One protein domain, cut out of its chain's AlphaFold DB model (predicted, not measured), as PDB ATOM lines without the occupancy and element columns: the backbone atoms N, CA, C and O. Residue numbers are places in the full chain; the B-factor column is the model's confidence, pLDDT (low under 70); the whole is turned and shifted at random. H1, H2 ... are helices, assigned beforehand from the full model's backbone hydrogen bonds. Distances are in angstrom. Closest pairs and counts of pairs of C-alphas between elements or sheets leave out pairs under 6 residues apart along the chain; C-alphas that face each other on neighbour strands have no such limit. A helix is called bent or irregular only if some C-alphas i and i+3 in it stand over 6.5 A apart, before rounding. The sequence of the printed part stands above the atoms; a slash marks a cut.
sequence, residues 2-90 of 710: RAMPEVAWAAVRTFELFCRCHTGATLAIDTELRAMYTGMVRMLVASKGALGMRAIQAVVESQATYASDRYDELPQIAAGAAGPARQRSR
ATOM      1  N   ARG A   2     172.363 130.138 146.069       55.06
ATOM      2  CA  ARG A   2     173.674 129.609 145.646       55.06
ATOM      3  C   ARG A   2     174.479 130.789 145.095       55.06
ATOM      4  O   ARG A   2     174.525 130.982 143.887       55.06
ATOM      5  N   ALA A   3     174.999 131.640 145.976       49.94
ATOM      6  CA  ALA A   3     175.925 132.679 145.543       49.94
ATOM      7  C   ALA A   3     177.174 132.002 144.958       49.94
ATOM      8  O   ALA A   3     177.682 131.021 145.505       49.94
ATOM      9  N   MET A   4     177.563 132.482 143.782       69.69
ATOM     10  CA  MET A   4     178.456 131.825 142.842       69.69
ATOM     11  C   MET A   4     179.861 131.625 143.429       69.69
ATOM     12  O   MET A   4     180.451 132.590 143.920       69.69
ATOM     13  N   PRO A   5     180.449 130.417 143.328       82.94
ATOM     14  CA  PRO A   5     181.843 130.182 143.717       82.94
ATOM     15  C   PRO A   5     182.818 131.145 143.019       82.94
ATOM     16  O   PRO A   5     183.863 131.460 143.579       82.94
ATOM     17  N   GLU A   6     182.456 131.669 141.848       87.56
ATOM     18  CA  GLU A   6     183.216 132.684 141.112       87.56
ATOM     19  C   GLU A   6     183.372 134.002 141.876       87.56
ATOM     20  O   GLU A   6     184.468 134.553 141.905       87.56
ATOM     21  N   VAL A   7     182.328 134.472 142.568       89.00
ATOM     22  CA  VAL A   7     182.387 135.718 143.352       89.00
ATOM     23  C   VAL A   7     183.311 135.550 144.556       89.00
ATOM     24  O   VAL A   7     184.125 136.424 144.840       89.00
ATOM     25  N   ALA A   8     183.254 134.395 145.229       87.12
ATOM     26  CA  ALA A   8     184.167 134.086 146.329       87.12
ATOM     27  C   ALA A   8     185.626 133.992 145.849       87.12
ATOM     28  O   ALA A   8     186.540 134.475 146.520       87.12
ATOM     29  N   TRP A   9     185.856 133.402 144.673       89.56
ATOM     30  CA  TRP A   9     187.183 133.332 144.062       89.56
ATOM     31  C   TRP A   9     187.704 134.703 143.635       89.56
ATOM     32  O   TRP A   9     188.879 134.993 143.857       89.56
ATOM     33  N   ALA A  10     186.848 135.549 143.062       92.38
ATOM     34  CA  ALA A  10     187.185 136.927 142.731       92.38
ATOM     35  C   ALA A  10     187.554 137.715 143.995       92.38
ATOM     36  O   ALA A  10     188.609 138.339 144.025       92.38
ATOM     37  N   ALA A  11     186.771 137.591 145.072       90.56
ATOM     38  CA  ALA A  11     187.062 138.231 146.353       90.56
ATOM     39  C   ALA A  11     188.419 137.793 146.934       90.56
ATOM     40  O   ALA A  11     189.204 138.638 147.359       90.56
ATOM     41  N   VAL A  12     188.742 136.493 146.896       91.94
ATOM     42  CA  VAL A  12     190.056 135.999 147.346       91.94
ATOM     43  C   VAL A  12     191.194 136.493 146.466       91.94
ATOM     44  O   VAL A  12     192.241 136.829 147.003       91.94
ATOM     45  N   ARG A  13     191.015 136.588 145.144       92.75
ATOM     46  CA  ARG A  13     192.042 137.152 144.250       92.75
ATOM     47  C   ARG A  13     192.268 138.638 144.503       92.75
ATOM     48  O   ARG A  13     193.412 139.075 144.523       92.75
ATOM     49  N   THR A  14     191.202 139.404 144.724       94.81
ATOM     50  CA  THR A  14     191.307 140.824 145.081       94.81
ATOM     51  C   THR A  14     192.019 140.991 146.415       94.81
ATOM     52  O   THR A  14     192.903 141.832 146.541       94.81
ATOM     53  N   PHE A  15     191.693 140.151 147.396       94.00
ATOM     54  CA  PHE A  15     192.387 140.156 148.675       94.00
ATOM     55  C   PHE A  15     193.855 139.732 148.557       94.00
ATOM     56  O   PHE A  15     194.720 140.352 149.159       94.00
ATOM     57  N   GLU A  16     194.155 138.726 147.735       91.56
ATOM     58  CA  GLU A  16     195.524 138.312 147.411       91.56
ATOM     59  C   GLU A  16     196.324 139.461 146.797       91.56
ATOM     60  O   GLU A  16     197.457 139.711 147.204       91.56
ATOM     61  N   LEU A  17     195.721 140.201 145.866       94.56
ATOM     62  CA  LEU A  17     196.342 141.376 145.268       94.56
ATOM     63  C   LEU A  17     196.557 142.487 146.300       94.56
ATOM     64  O   LEU A  17     197.640 143.063 146.346       94.56
ATOM     65  N   PHE A  18     195.568 142.749 147.161       94.31
ATOM     66  CA  PHE A  18     195.714 143.687 148.275       94.31
ATOM     67  C   PHE A  18     196.904 143.298 149.158       94.31
ATOM     68  O   PHE A  18     197.794 144.109 149.380       94.31
ATOM     69  N   CYS A  19     196.974 142.041 149.592       91.62
ATOM     70  CA  CYS A  19     198.072 141.511 150.395       91.62
ATOM     71  C   CYS A  19     199.446 141.672 149.723       91.62
ATOM     72  O   CYS A  19     200.423 141.988 150.396       91.62
ATOM     73  N   ARG A  20     199.535 141.491 148.402       87.38
ATOM     74  CA  ARG A  20     200.793 141.664 147.657       87.38
ATOM     75  C   ARG A  20     201.214 143.119 147.501       87.38
ATOM     76  O   ARG A  20     202.400 143.412 147.583       87.38
ATOM     77  N   CYS A  21     200.264 144.008 147.237       92.12
ATOM     78  CA  CYS A  21     200.558 145.406 146.925       92.12
ATOM     79  C   CYS A  21     200.682 146.285 148.174       92.12
ATOM     80  O   CYS A  21     201.245 147.374 148.111       92.12
ATOM     81  N   HIS A  22     200.129 145.850 149.301       89.19
ATOM     82  CA  HIS A  22     200.017 146.674 150.490       89.19
ATOM     83  C   HIS A  22     201.189 146.431 151.453       89.19
ATOM     84  O   HIS A  22     201.387 145.328 151.957       89.19
ATOM     85  N   THR A  23     201.944 147.485 151.769       86.50
ATOM     86  CA  THR A  23     203.153 147.414 152.620       86.50
ATOM     87  C   THR A  23     202.851 147.337 154.116       86.50
ATOM     88  O   THR A  23     203.712 146.994 154.916       86.50
ATOM     89  N   GLY A  24     201.619 147.672 154.509       86.62
ATOM     90  CA  GLY A  24     201.168 147.680 155.906       86.62
ATOM     91  C   GLY A  24     201.219 149.047 156.566       86.62
ATOM     92  O   GLY A  24     200.524 149.244 157.552       86.62
ATOM     93  N   ALA A  25     201.927 150.021 155.993       87.62
ATOM     94  CA  ALA A  25     202.052 151.359 156.575       87.62
ATOM     95  C   ALA A  25     200.688 152.009 156.890       87.62
ATOM     96  O   ALA A  25     200.467 152.502 157.991       87.62
ATOM     97  N   THR A  26     199.730 151.927 155.970       88.38
ATOM     98  CA  THR A  26     198.359 152.428 156.163       88.38
ATOM     99  C   THR A  26     197.556 151.600 157.163       88.38
ATOM    100  O   THR A  26     196.817 152.180 157.943       88.38
ATOM    101  N   LEU A  27     197.756 150.277 157.243       86.50
ATOM    102  CA  LEU A  27     197.136 149.456 158.294       86.50
ATOM    103  C   LEU A  27     197.674 149.820 159.681       86.50
ATOM    104  O   LEU A  27     196.963 149.616 160.656       86.50
ATOM    105  N   ALA A  28     198.902 150.345 159.787       81.00
ATOM    106  CA  ALA A  28     199.523 150.749 161.054       81.00
ATOM    107  C   ALA A  28     198.964 152.082 161.579       81.00
ATOM    108  O   ALA A  28     198.998 152.336 162.782       81.00
ATOM    109  N   ILE A  29     198.405 152.904 160.692       89.00
ATOM    110  CA  ILE A  29     197.876 154.232 161.016       89.00
ATOM    111  C   ILE A  29     196.344 154.193 161.115       89.00
ATOM    112  O   ILE A  29     195.769 154.754 162.042       89.00
ATOM    113  N   ASP A  30     195.686 153.490 160.191       92.56
ATOM    114  CA  ASP A  30     194.232 153.428 160.065       92.56
ATOM    115  C   ASP A  30     193.662 152.196 160.791       92.56
ATOM    116  O   ASP A  30     193.766 151.049 160.337       92.56
ATOM    117  N   THR A  31     193.057 152.437 161.955       87.50
ATOM    118  CA  THR A  31     192.477 151.398 162.815       87.50
ATOM    119  C   THR A  31     191.208 150.777 162.230       87.50
ATOM    120  O   THR A  31     190.938 149.600 162.485       87.50
ATOM    121  N   GLU A  32     190.454 151.514 161.411       93.06
ATOM    122  CA  GLU A  32     189.244 151.019 160.754       93.06
ATOM    123  C   GLU A  32     189.613 150.061 159.618       93.06
ATOM    124  O   GLU A  32     189.118 148.930 159.562       93.06
ATOM    125  N   LEU A  33     190.579 150.447 158.778       89.81
ATOM    126  CA  LEU A  33     191.128 149.574 157.742       89.81
ATOM    127  C   LEU A  33     191.758 148.313 158.349       89.81
ATOM    128  O   LEU A  33     191.564 147.210 157.829       89.81
ATOM    129  N   ARG A  34     192.451 148.441 159.490       87.44
ATOM    130  CA  ARG A  34     192.979 147.298 160.258       87.44
ATOM    131  C   ARG A  34     191.873 146.358 160.737       87.44
ATOM    132  O   ARG A  34     192.021 145.136 160.627       87.44
ATOM    133  N   ALA A  35     190.764 146.895 161.242       86.62
ATOM    134  CA  ALA A  35     189.617 146.102 161.675       86.62
ATOM    135  C   ALA A  35     188.949 145.375 160.494       86.62
ATOM    136  O   ALA A  35     188.683 144.174 160.593       86.62
ATOM    137  N   MET A  36     188.763 146.056 159.355       90.62
ATOM    138  CA  MET A  36     188.229 145.460 158.123       90.62
ATOM    139  C   MET A  36     189.127 144.344 157.587       90.62
ATOM    140  O   MET A  36     188.643 143.250 157.292       90.62
ATOM    141  N   TYR A  37     190.441 144.585 157.531       88.81
ATOM    142  CA  TYR A  37     191.428 143.581 157.142       88.81
ATOM    143  C   TYR A  37     191.332 142.341 158.039       88.81
ATOM    144  O   TYR A  37     191.174 141.227 157.544       88.81
ATOM    145  N   THR A  38     191.329 142.532 159.360       84.06
ATOM    146  CA  THR A  38     191.221 141.437 160.340       84.06
ATOM    147  C   THR A  38     189.905 140.665 160.190       84.06
ATOM    148  O   THR A  38     189.897 139.432 160.204       84.06
ATOM    149  N   GLY A  39     188.786 141.368 159.983       88.56
ATOM    150  CA  GLY A  39     187.483 140.759 159.710       88.56
ATOM    151  C   GLY A  39     187.489 139.903 158.442       88.56
ATOM    152  O   GLY A  39     187.011 138.766 158.460       88.56
ATOM    153  N   MET A  40     188.101 140.397 157.362       87.38
ATOM    154  CA  MET A  40     188.267 139.643 156.120       87.38
ATOM    155  C   MET A  40     189.142 138.403 156.296       87.38
ATOM    156  O   MET A  40     188.755 137.336 155.821       87.38
ATOM    157  N   VAL A  41     190.265 138.499 157.017       84.44
ATOM    158  CA  VAL A  41     191.105 137.335 157.340       84.44
ATOM    159  C   VAL A  41     190.267 136.274 158.059       84.44
ATOM    160  O   VAL A  41     190.207 135.134 157.605       84.44
ATOM    161  N   ARG A  42     189.543 136.640 159.126       83.25
ATOM    162  CA  ARG A  42     188.683 135.700 159.870       83.25
ATOM    163  C   ARG A  42     187.642 135.025 158.975       83.25
ATOM    164  O   ARG A  42     187.502 133.804 159.029       83.25
ATOM    165  N   MET A  43     186.935 135.794 158.143       85.88
ATOM    166  CA  MET A  43     185.925 135.253 157.224       85.88
ATOM    167  C   MET A  43     186.535 134.294 156.199       85.88
ATOM    168  O   MET A  43     186.015 133.199 155.973       85.88
ATOM    169  N   LEU A  44     187.650 134.689 155.585       82.06
ATOM    170  CA  LEU A  44     188.304 133.899 154.552       82.06
ATOM    171  C   LEU A  44     188.922 132.628 155.113       82.06
ATOM    172  O   LEU A  44     188.919 131.605 154.438       82.06
ATOM    173  N   VAL A  45     189.377 132.627 156.355       73.06
ATOM    174  CA  VAL A  45     189.901 131.400 156.948       73.06
ATOM    175  C   VAL A  45     188.812 130.486 157.494       73.06
ATOM    176  O   VAL A  45     188.922 129.263 157.400       73.06
ATOM    177  N   ALA A  46     187.703 131.047 157.974       79.31
ATOM    178  CA  ALA A  46     186.507 130.253 158.225       79.31
ATOM    179  C   ALA A  46     186.008 129.547 156.942       79.31
ATOM    180  O   ALA A  46     185.340 128.507 157.020       79.31
ATOM    181  N   SER A  47     186.360 130.066 155.756       79.25
ATOM    182  CA  SER A  47     186.051 129.432 154.479       79.25
ATOM    183  C   SER A  47     186.926 128.186 154.259       79.25
ATOM    184  O   SER A  47     188.147 128.228 154.131       79.25
ATOM    185  N   LYS A  48     186.295 127.010 154.262       76.50
ATOM    186  CA  LYS A  48     186.998 125.721 154.175       76.50
ATOM    187  C   LYS A  48     187.455 125.443 152.738       76.50
ATOM    188  O   LYS A  48     186.744 125.743 151.783       76.50
ATOM    189  N   GLY A  49     188.581 124.745 152.575       80.38
ATOM    190  CA  GLY A  49     189.031 124.225 151.275       80.38
ATOM    191  C   GLY A  49     190.099 125.085 150.595       80.38
ATOM    192  O   GLY A  49     190.915 125.709 151.263       80.38
ATOM    193  N   ALA A  50     190.145 125.065 149.260       74.75
ATOM    194  CA  ALA A  50     191.193 125.743 148.490       74.75
ATOM    195  C   ALA A  50     191.150 127.276 148.631       74.75
ATOM    196  O   ALA A  50     192.194 127.921 148.609       74.75
ATOM    197  N   LEU A  51     189.951 127.834 148.812       81.06
ATOM    198  CA  LEU A  51     189.708 129.274 148.895       81.06
ATOM    199  C   LEU A  51     190.333 129.869 150.166       81.06
ATOM    200  O   LEU A  51     191.149 130.782 150.076       81.06
ATOM    201  N   GLY A  52     190.051 129.269 151.328       80.12
ATOM    202  CA  GLY A  52     190.671 129.663 152.591       80.12
ATOM    203  C   GLY A  52     192.172 129.411 152.630       80.12
ATOM    204  O   GLY A  52     192.904 130.270 153.093       80.12
ATOM    205  N   MET A  53     192.664 128.298 152.069       76.19
ATOM    206  CA  MET A  53     194.113 128.056 151.990       76.19
ATOM    207  C   MET A  53     194.837 129.124 151.169       76.19
ATOM    208  O   MET A  53     195.912 129.562 151.564       76.19
ATOM    209  N   ARG A  54     194.246 129.565 150.052       81.12
ATOM    210  CA  ARG A  54     194.823 130.618 149.212       81.12
ATOM    211  C   ARG A  54     194.749 131.992 149.874       81.12
ATOM    212  O   ARG A  54     195.691 132.764 149.766       81.12
ATOM    213  N   ALA A  55     193.666 132.284 150.588       81.56
ATOM    214  CA  ALA A  55     193.556 133.511 151.368       81.56
ATOM    215  C   ALA A  55     194.534 133.537 152.552       81.56
ATOM    216  O   ALA A  55     195.171 134.558 152.780       81.56
ATOM    217  N   ILE A  56     194.699 132.414 153.264       79.25
ATOM    218  CA  ILE A  56     195.743 132.257 154.283       79.25
ATOM    219  C   ILE A  56     197.089 132.520 153.630       79.25
ATOM    220  O   ILE A  56     197.783 133.413 154.082       79.25
ATOM    221  N   GLN A  57     197.414 131.823 152.539       80.25
ATOM    222  CA  GLN A  57     198.661 132.019 151.805       80.25
ATOM    223  C   GLN A  57     198.909 133.500 151.482       80.25
ATOM    224  O   GLN A  57     199.969 134.015 151.811       80.25
ATOM    225  N   ALA A  58     197.920 134.201 150.925       83.38
ATOM    226  CA  ALA A  58     198.017 135.625 150.618       83.38
ATOM    227  C   ALA A  58     198.325 136.494 151.844       83.38
ATOM    228  O   ALA A  58     199.229 137.324 151.805       83.38
ATOM    229  N   VAL A  59     197.598 136.300 152.947       83.06
ATOM    230  CA  VAL A  59     197.823 137.030 154.207       83.06
ATOM    231  C   VAL A  59     199.223 136.773 154.722       83.06
ATOM    232  O   VAL A  59     199.911 137.670 155.185       83.06
ATOM    233  N   VAL A  60     199.649 135.529 154.621       72.38
ATOM    234  CA  VAL A  60     200.891 135.054 155.196       72.38
ATOM    235  C   VAL A  60     202.080 135.544 154.335       72.38
ATOM    236  O   VAL A  60     203.096 135.956 154.892       72.38
ATOM    237  N   GLU A  61     201.917 135.674 153.011       78.44
ATOM    238  CA  GLU A  61     202.849 136.337 152.072       78.44
ATOM    239  C   GLU A  61     202.842 137.883 152.162       78.44
ATOM    240  O   GLU A  61     203.799 138.532 151.748       78.44
ATOM    241  N   SER A  62     201.782 138.484 152.706       84.00
ATOM    242  CA  SER A  62     201.575 139.937 152.745       84.00
ATOM    243  C   SER A  62     202.580 140.673 153.632       84.00
ATOM    244  O   SER A  62     202.693 140.352 154.818       84.00
ATOM    245  N   GLN A  63     203.205 141.748 153.139       78.88
ATOM    246  CA  GLN A  63     203.913 142.713 154.001       78.88
ATOM    247  C   GLN A  63     202.936 143.485 154.901       78.88
ATOM    248  O   GLN A  63     203.275 143.873 156.015       78.88
ATOM    249  N   ALA A  64     201.676 143.620 154.476       76.75
ATOM    250  CA  ALA A  64     200.639 144.308 155.233       76.75
ATOM    251  C   ALA A  64     200.405 143.717 156.627       76.75
ATOM    252  O   ALA A  64     199.957 144.411 157.539       76.75
ATOM    253  N   THR A  65     200.738 142.439 156.812       71.25
ATOM    254  CA  THR A  65     200.571 141.783 158.104       71.25
ATOM    255  C   THR A  65     201.441 142.365 159.212       71.25
ATOM    256  O   THR A  65     200.993 142.312 160.349       71.25
ATOM    257  N   TYR A  66     202.599 142.985 158.932       68.00
ATOM    258  CA  TYR A  66     203.449 143.626 159.960       68.00
ATOM    259  C   TYR A  66     202.728 144.687 160.799       68.00
ATOM    260  O   TYR A  66     203.126 144.951 161.927       68.00
ATOM    261  N   ALA A  67     201.674 145.279 160.248       64.38
ATOM    262  CA  ALA A  67     200.904 146.345 160.868       64.38
ATOM    263  C   ALA A  67     199.616 145.870 161.561       64.38
ATOM    264  O   ALA A  67     198.829 146.687 162.037       64.38
ATOM    265  N   SER A  68     199.355 144.560 161.580       65.69
ATOM    266  CA  SER A  68     198.231 143.996 162.321       65.69
ATOM    267  C   SER A  68     198.671 143.673 163.747       65.69
ATOM    268  O   SER A  68     199.441 142.739 163.962       65.69
ATOM    269  N   ASP A  69     198.111 144.382 164.729       48.59
ATOM    270  CA  ASP A  69     198.330 144.107 166.162       48.59
ATOM    271  C   ASP A  69     197.872 142.701 166.587       48.59
ATOM    272  O   ASP A  69     198.148 142.258 167.697       48.59
ATOM    273  N   ARG A  70     197.125 141.996 165.723       52.56
ATOM    274  CA  ARG A  70     196.468 140.715 166.011       52.56
ATOM    275  C   ARG A  70     196.968 139.580 165.126       52.56
ATOM    276  O   ARG A  70     196.189 138.779 164.605       52.56
ATOM    277  N   TYR A  71     198.288 139.438 165.038       54.47
ATOM    278  CA  TYR A  71     198.915 138.183 164.598       54.47
ATOM    279  C   TYR A  71     198.451 136.962 165.407       54.47
ATOM    280  O   TYR A  71     198.544 135.824 164.945       54.47
ATOM    281  N   ASP A  72     197.908 137.210 166.594       48.53
ATOM    282  CA  ASP A  72     197.453 136.209 167.539       48.53
ATOM    283  C   ASP A  72     196.374 135.265 167.010       48.53
ATOM    284  O   ASP A  72     196.234 134.123 167.459       48.53
ATOM    285  N   GLU A  73     195.607 135.725 166.032       52.22
ATOM    286  CA  GLU A  73     194.451 134.989 165.556       52.22
ATOM    287  C   GLU A  73     194.820 134.039 164.418       52.22
ATOM    288  O   GLU A  73     194.218 132.974 164.325       52.22
ATOM    289  N   LEU A  74     195.856 134.347 163.619       53.09
ATOM    290  CA  LEU A  74     196.266 133.598 162.419       53.09
ATOM    291  C   LEU A  74     196.481 132.084 162.626       53.09
ATOM    292  O   LEU A  74     196.052 131.314 161.766       53.09
ATOM    293  N   PRO A  75     197.068 131.604 163.737       50.22
ATOM    294  CA  PRO A  75     197.193 130.168 163.992       50.22
ATOM    295  C   PRO A  75     195.894 129.513 164.465       50.22
ATOM    296  O   PRO A  75     195.635 128.367 164.111       50.22
ATOM    297  N   GLN A  76     195.048 130.217 165.231       52.88
ATOM    298  CA  GLN A  76     193.715 129.713 165.610       52.88
ATOM    299  C   GLN A  76     192.836 129.544 164.361       52.88
ATOM    300  O   GLN A  76     192.107 128.569 164.195       52.88
ATOM    301  N   ILE A  77     192.999 130.500 163.459       49.56
ATOM    302  CA  ILE A  77     192.468 130.606 162.112       49.56
ATOM    303  C   ILE A  77     192.980 129.424 161.251       49.56
ATOM    304  O   ILE A  77     192.175 128.608 160.795       49.56
ATOM    305  N   ALA A  78     194.293 129.210 161.121       50.69
ATOM    306  CA  ALA A  78     194.865 128.080 160.374       50.69
ATOM    307  C   ALA A  78     194.472 126.699 160.949       50.69
ATOM    308  O   ALA A  78     194.128 125.785 160.195       50.69
ATOM    309  N   ALA A  79     194.444 126.553 162.278       52.09
ATOM    310  CA  ALA A  79     193.999 125.335 162.959       52.09
ATOM    311  C   ALA A  79     192.508 125.035 162.695       52.09
ATOM    312  O   ALA A  79     192.133 123.886 162.443       52.09
ATOM    313  N   GLY A  80     191.659 126.069 162.669       51.22
ATOM    314  CA  GLY A  80     190.242 125.962 162.311       51.22
ATOM    315  C   GLY A  80     190.001 125.504 160.866       51.22
ATOM    316  O   GLY A  80     189.043 124.771 160.602       51.22
ATOM    317  N   ALA A  81     190.893 125.858 159.934       46.44
ATOM    318  CA  ALA A  81     190.817 125.424 158.537       46.44
ATOM    319  C   ALA A  81     191.159 123.931 158.340       46.44
ATOM    320  O   ALA A  81     190.606 123.287 157.440       46.44
ATOM    321  N   ALA A  82     192.020 123.356 159.190       45.53
ATOM    322  CA  ALA A  82     192.466 121.962 159.095       45.53
ATOM    323  C   ALA A  82     191.462 120.939 159.676       45.53
ATOM    324  O   ALA A  82     191.290 119.845 159.126       45.53
ATOM    325  N   GLY A  83     190.749 121.287 160.754       45.50
ATOM    326  CA  GLY A  83     189.852 120.372 161.488       45.50
ATOM    327  C   GLY A  83     188.741 119.672 160.664       45.50
ATOM    328  O   GLY A  83     188.545 118.459 160.799       45.50
ATOM    329  N   PRO A  84     188.014 120.360 159.763       46.97
ATOM    330  CA  PRO A  84     186.866 119.782 159.050       46.97
ATOM    331  C   PRO A  84     187.217 118.773 157.946       46.97
ATOM    332  O   PRO A  84     186.410 117.891 157.635       46.97
ATOM    333  N   ALA A  85     188.397 118.896 157.327       44.00
ATOM    334  CA  ALA A  85     188.851 117.971 156.284       44.00
ATOM    335  C   ALA A  85     189.111 116.570 156.868       44.00
ATOM    336  O   ALA A  85     188.746 115.556 156.268       44.00
ATOM    337  N   ARG A  86     189.628 116.525 158.102       45.78
ATOM    338  CA  ARG A  86     189.911 115.298 158.858       45.78
ATOM    339  C   ARG A  86     188.639 114.574 159.302       45.78
ATOM    340  O   ARG A  86     188.533 113.357 159.158       45.78
ATOM    341  N   GLN A  87     187.632 115.323 159.753       47.34
ATOM    342  CA  GLN A  87     186.340 114.766 160.172       47.34
ATOM    343  C   GLN A  87     185.571 114.127 158.996       47.34
ATOM    344  O   GLN A  87     184.876 113.126 159.175       47.34
ATOM    345  N   ARG A  88     185.744 114.646 157.768       48.41
ATOM    346  CA  ARG A  88     185.205 114.033 156.538       48.41
ATOM    347  C   ARG A  88     185.980 112.789 156.097       48.41
ATOM    348  O   ARG A  88     185.344 111.845 155.636       48.41
ATOM    349  N   SER A  89     187.303 112.758 156.276       48.16
ATOM    350  CA  SER A  89     188.120 111.563 156.008       48.16
ATOM    351  C   SER A  89     187.744 110.406 156.940       48.16
ATOM    352  O   SER A  89     187.509 109.298 156.469       48.16
ATOM    353  N   ARG A  90     187.544 110.679 158.240       50.47
ATOM    354  CA  ARG A  90     187.037 109.688 159.209       50.47
ATOM    355  C   ARG A  90     185.630 109.189 158.875       50.47
ATOM    356  O   ARG A  90     185.377 107.994 158.950       50.47
TER     357      ARG A  90
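What this domain is: This is residues 2 to 90 of the 710 residues of an uncharacterized protein of Linderina pennispora (UniProt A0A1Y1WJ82). Three helices, H3, H4 and H6, make a loosely formed up-and-down bundle, and a fourth long helix, H1, packs side by side with H4 and has no contact with H6. The short helices H2 and H5 sit together at one end, and H6 reaches to the opposite end of the long axis. The printed part has 89 residues with six named helices, H1 to H6 in chain order, and no named strand; the class is all helix. It is compact, with a radius of gyration of the C-alphas of 13.4 A, and elongated, with spans of 45 by 28 by 20 A.

How they stand to each other: The longest helix is H6, residues 71 to 90. With residues 77 to 81 alone it touches H3, residues 31 to 46; the closest C-alphas are those of Val 45 and Ile 77, 5.8 A apart, and the two run the same way at a shallow tilt of 14 degrees. H6 only just touches H4, residues 50 to 61, with 3 pairs of C-alphas within 8 A, the closest being Gly 52 and Ala 81 at 7.3 A; they run opposite ways at a shallow tilt of 25 degrees. H3 and H4 form a helical hairpin at a steep tilt of 39 degrees, with the C-alphas of Val 45 and Gly 52 closest at 4.8 A. H1, residues 5 to 21, touches H4, the C-alphas of Glu 16 and Ala 58 being 4.9 A apart, and runs the same way at a shallow tilt of 8 degrees. H1 and H6 are apart. H2, residues 25 to 29, touches H5, residues 63 to 67, and the closest C-alphas are those of Ala 28 and Ala 67, 4.6 A apart. H2 and H3 touch only at the corner, with the C-alphas of Leu 27 and Arg 34 closest at 5.1 A. Each O i to N i+4 pair is within hydrogen-bond range in H1, H2, H3 and H4, against 11 of 16 in H6 and 0 of 1 in H5, where 2 of 2 O i to N i+3 pairs are within range.

Where its parts are: H6 is 31.3 A long from first to last C-alpha and ends at C-alpha 90, (187.037, 109.688, 159.209). It is irregular, with C-alphas 72 and 75 7.0 A apart. H1, 24.3 A long, begins at C-alpha 5, (181.843, 130.182, 143.717). H3 is 22.4 A long and begins at C-alpha 31, (192.477, 151.398, 162.815), and H4 is 16.2 A long. H2 and H5 have five residues each.

The domain as a whole: The two C-alphas farthest apart are those of Ile 29 and Arg 90, at 45.9 A. The printed part has no cut, and the five links between the helices are tight. The mean pLDDT of the printed part is 74.8; residues 2 to 4 and 66 to 90 are under 70, and H6 has a mean of 49.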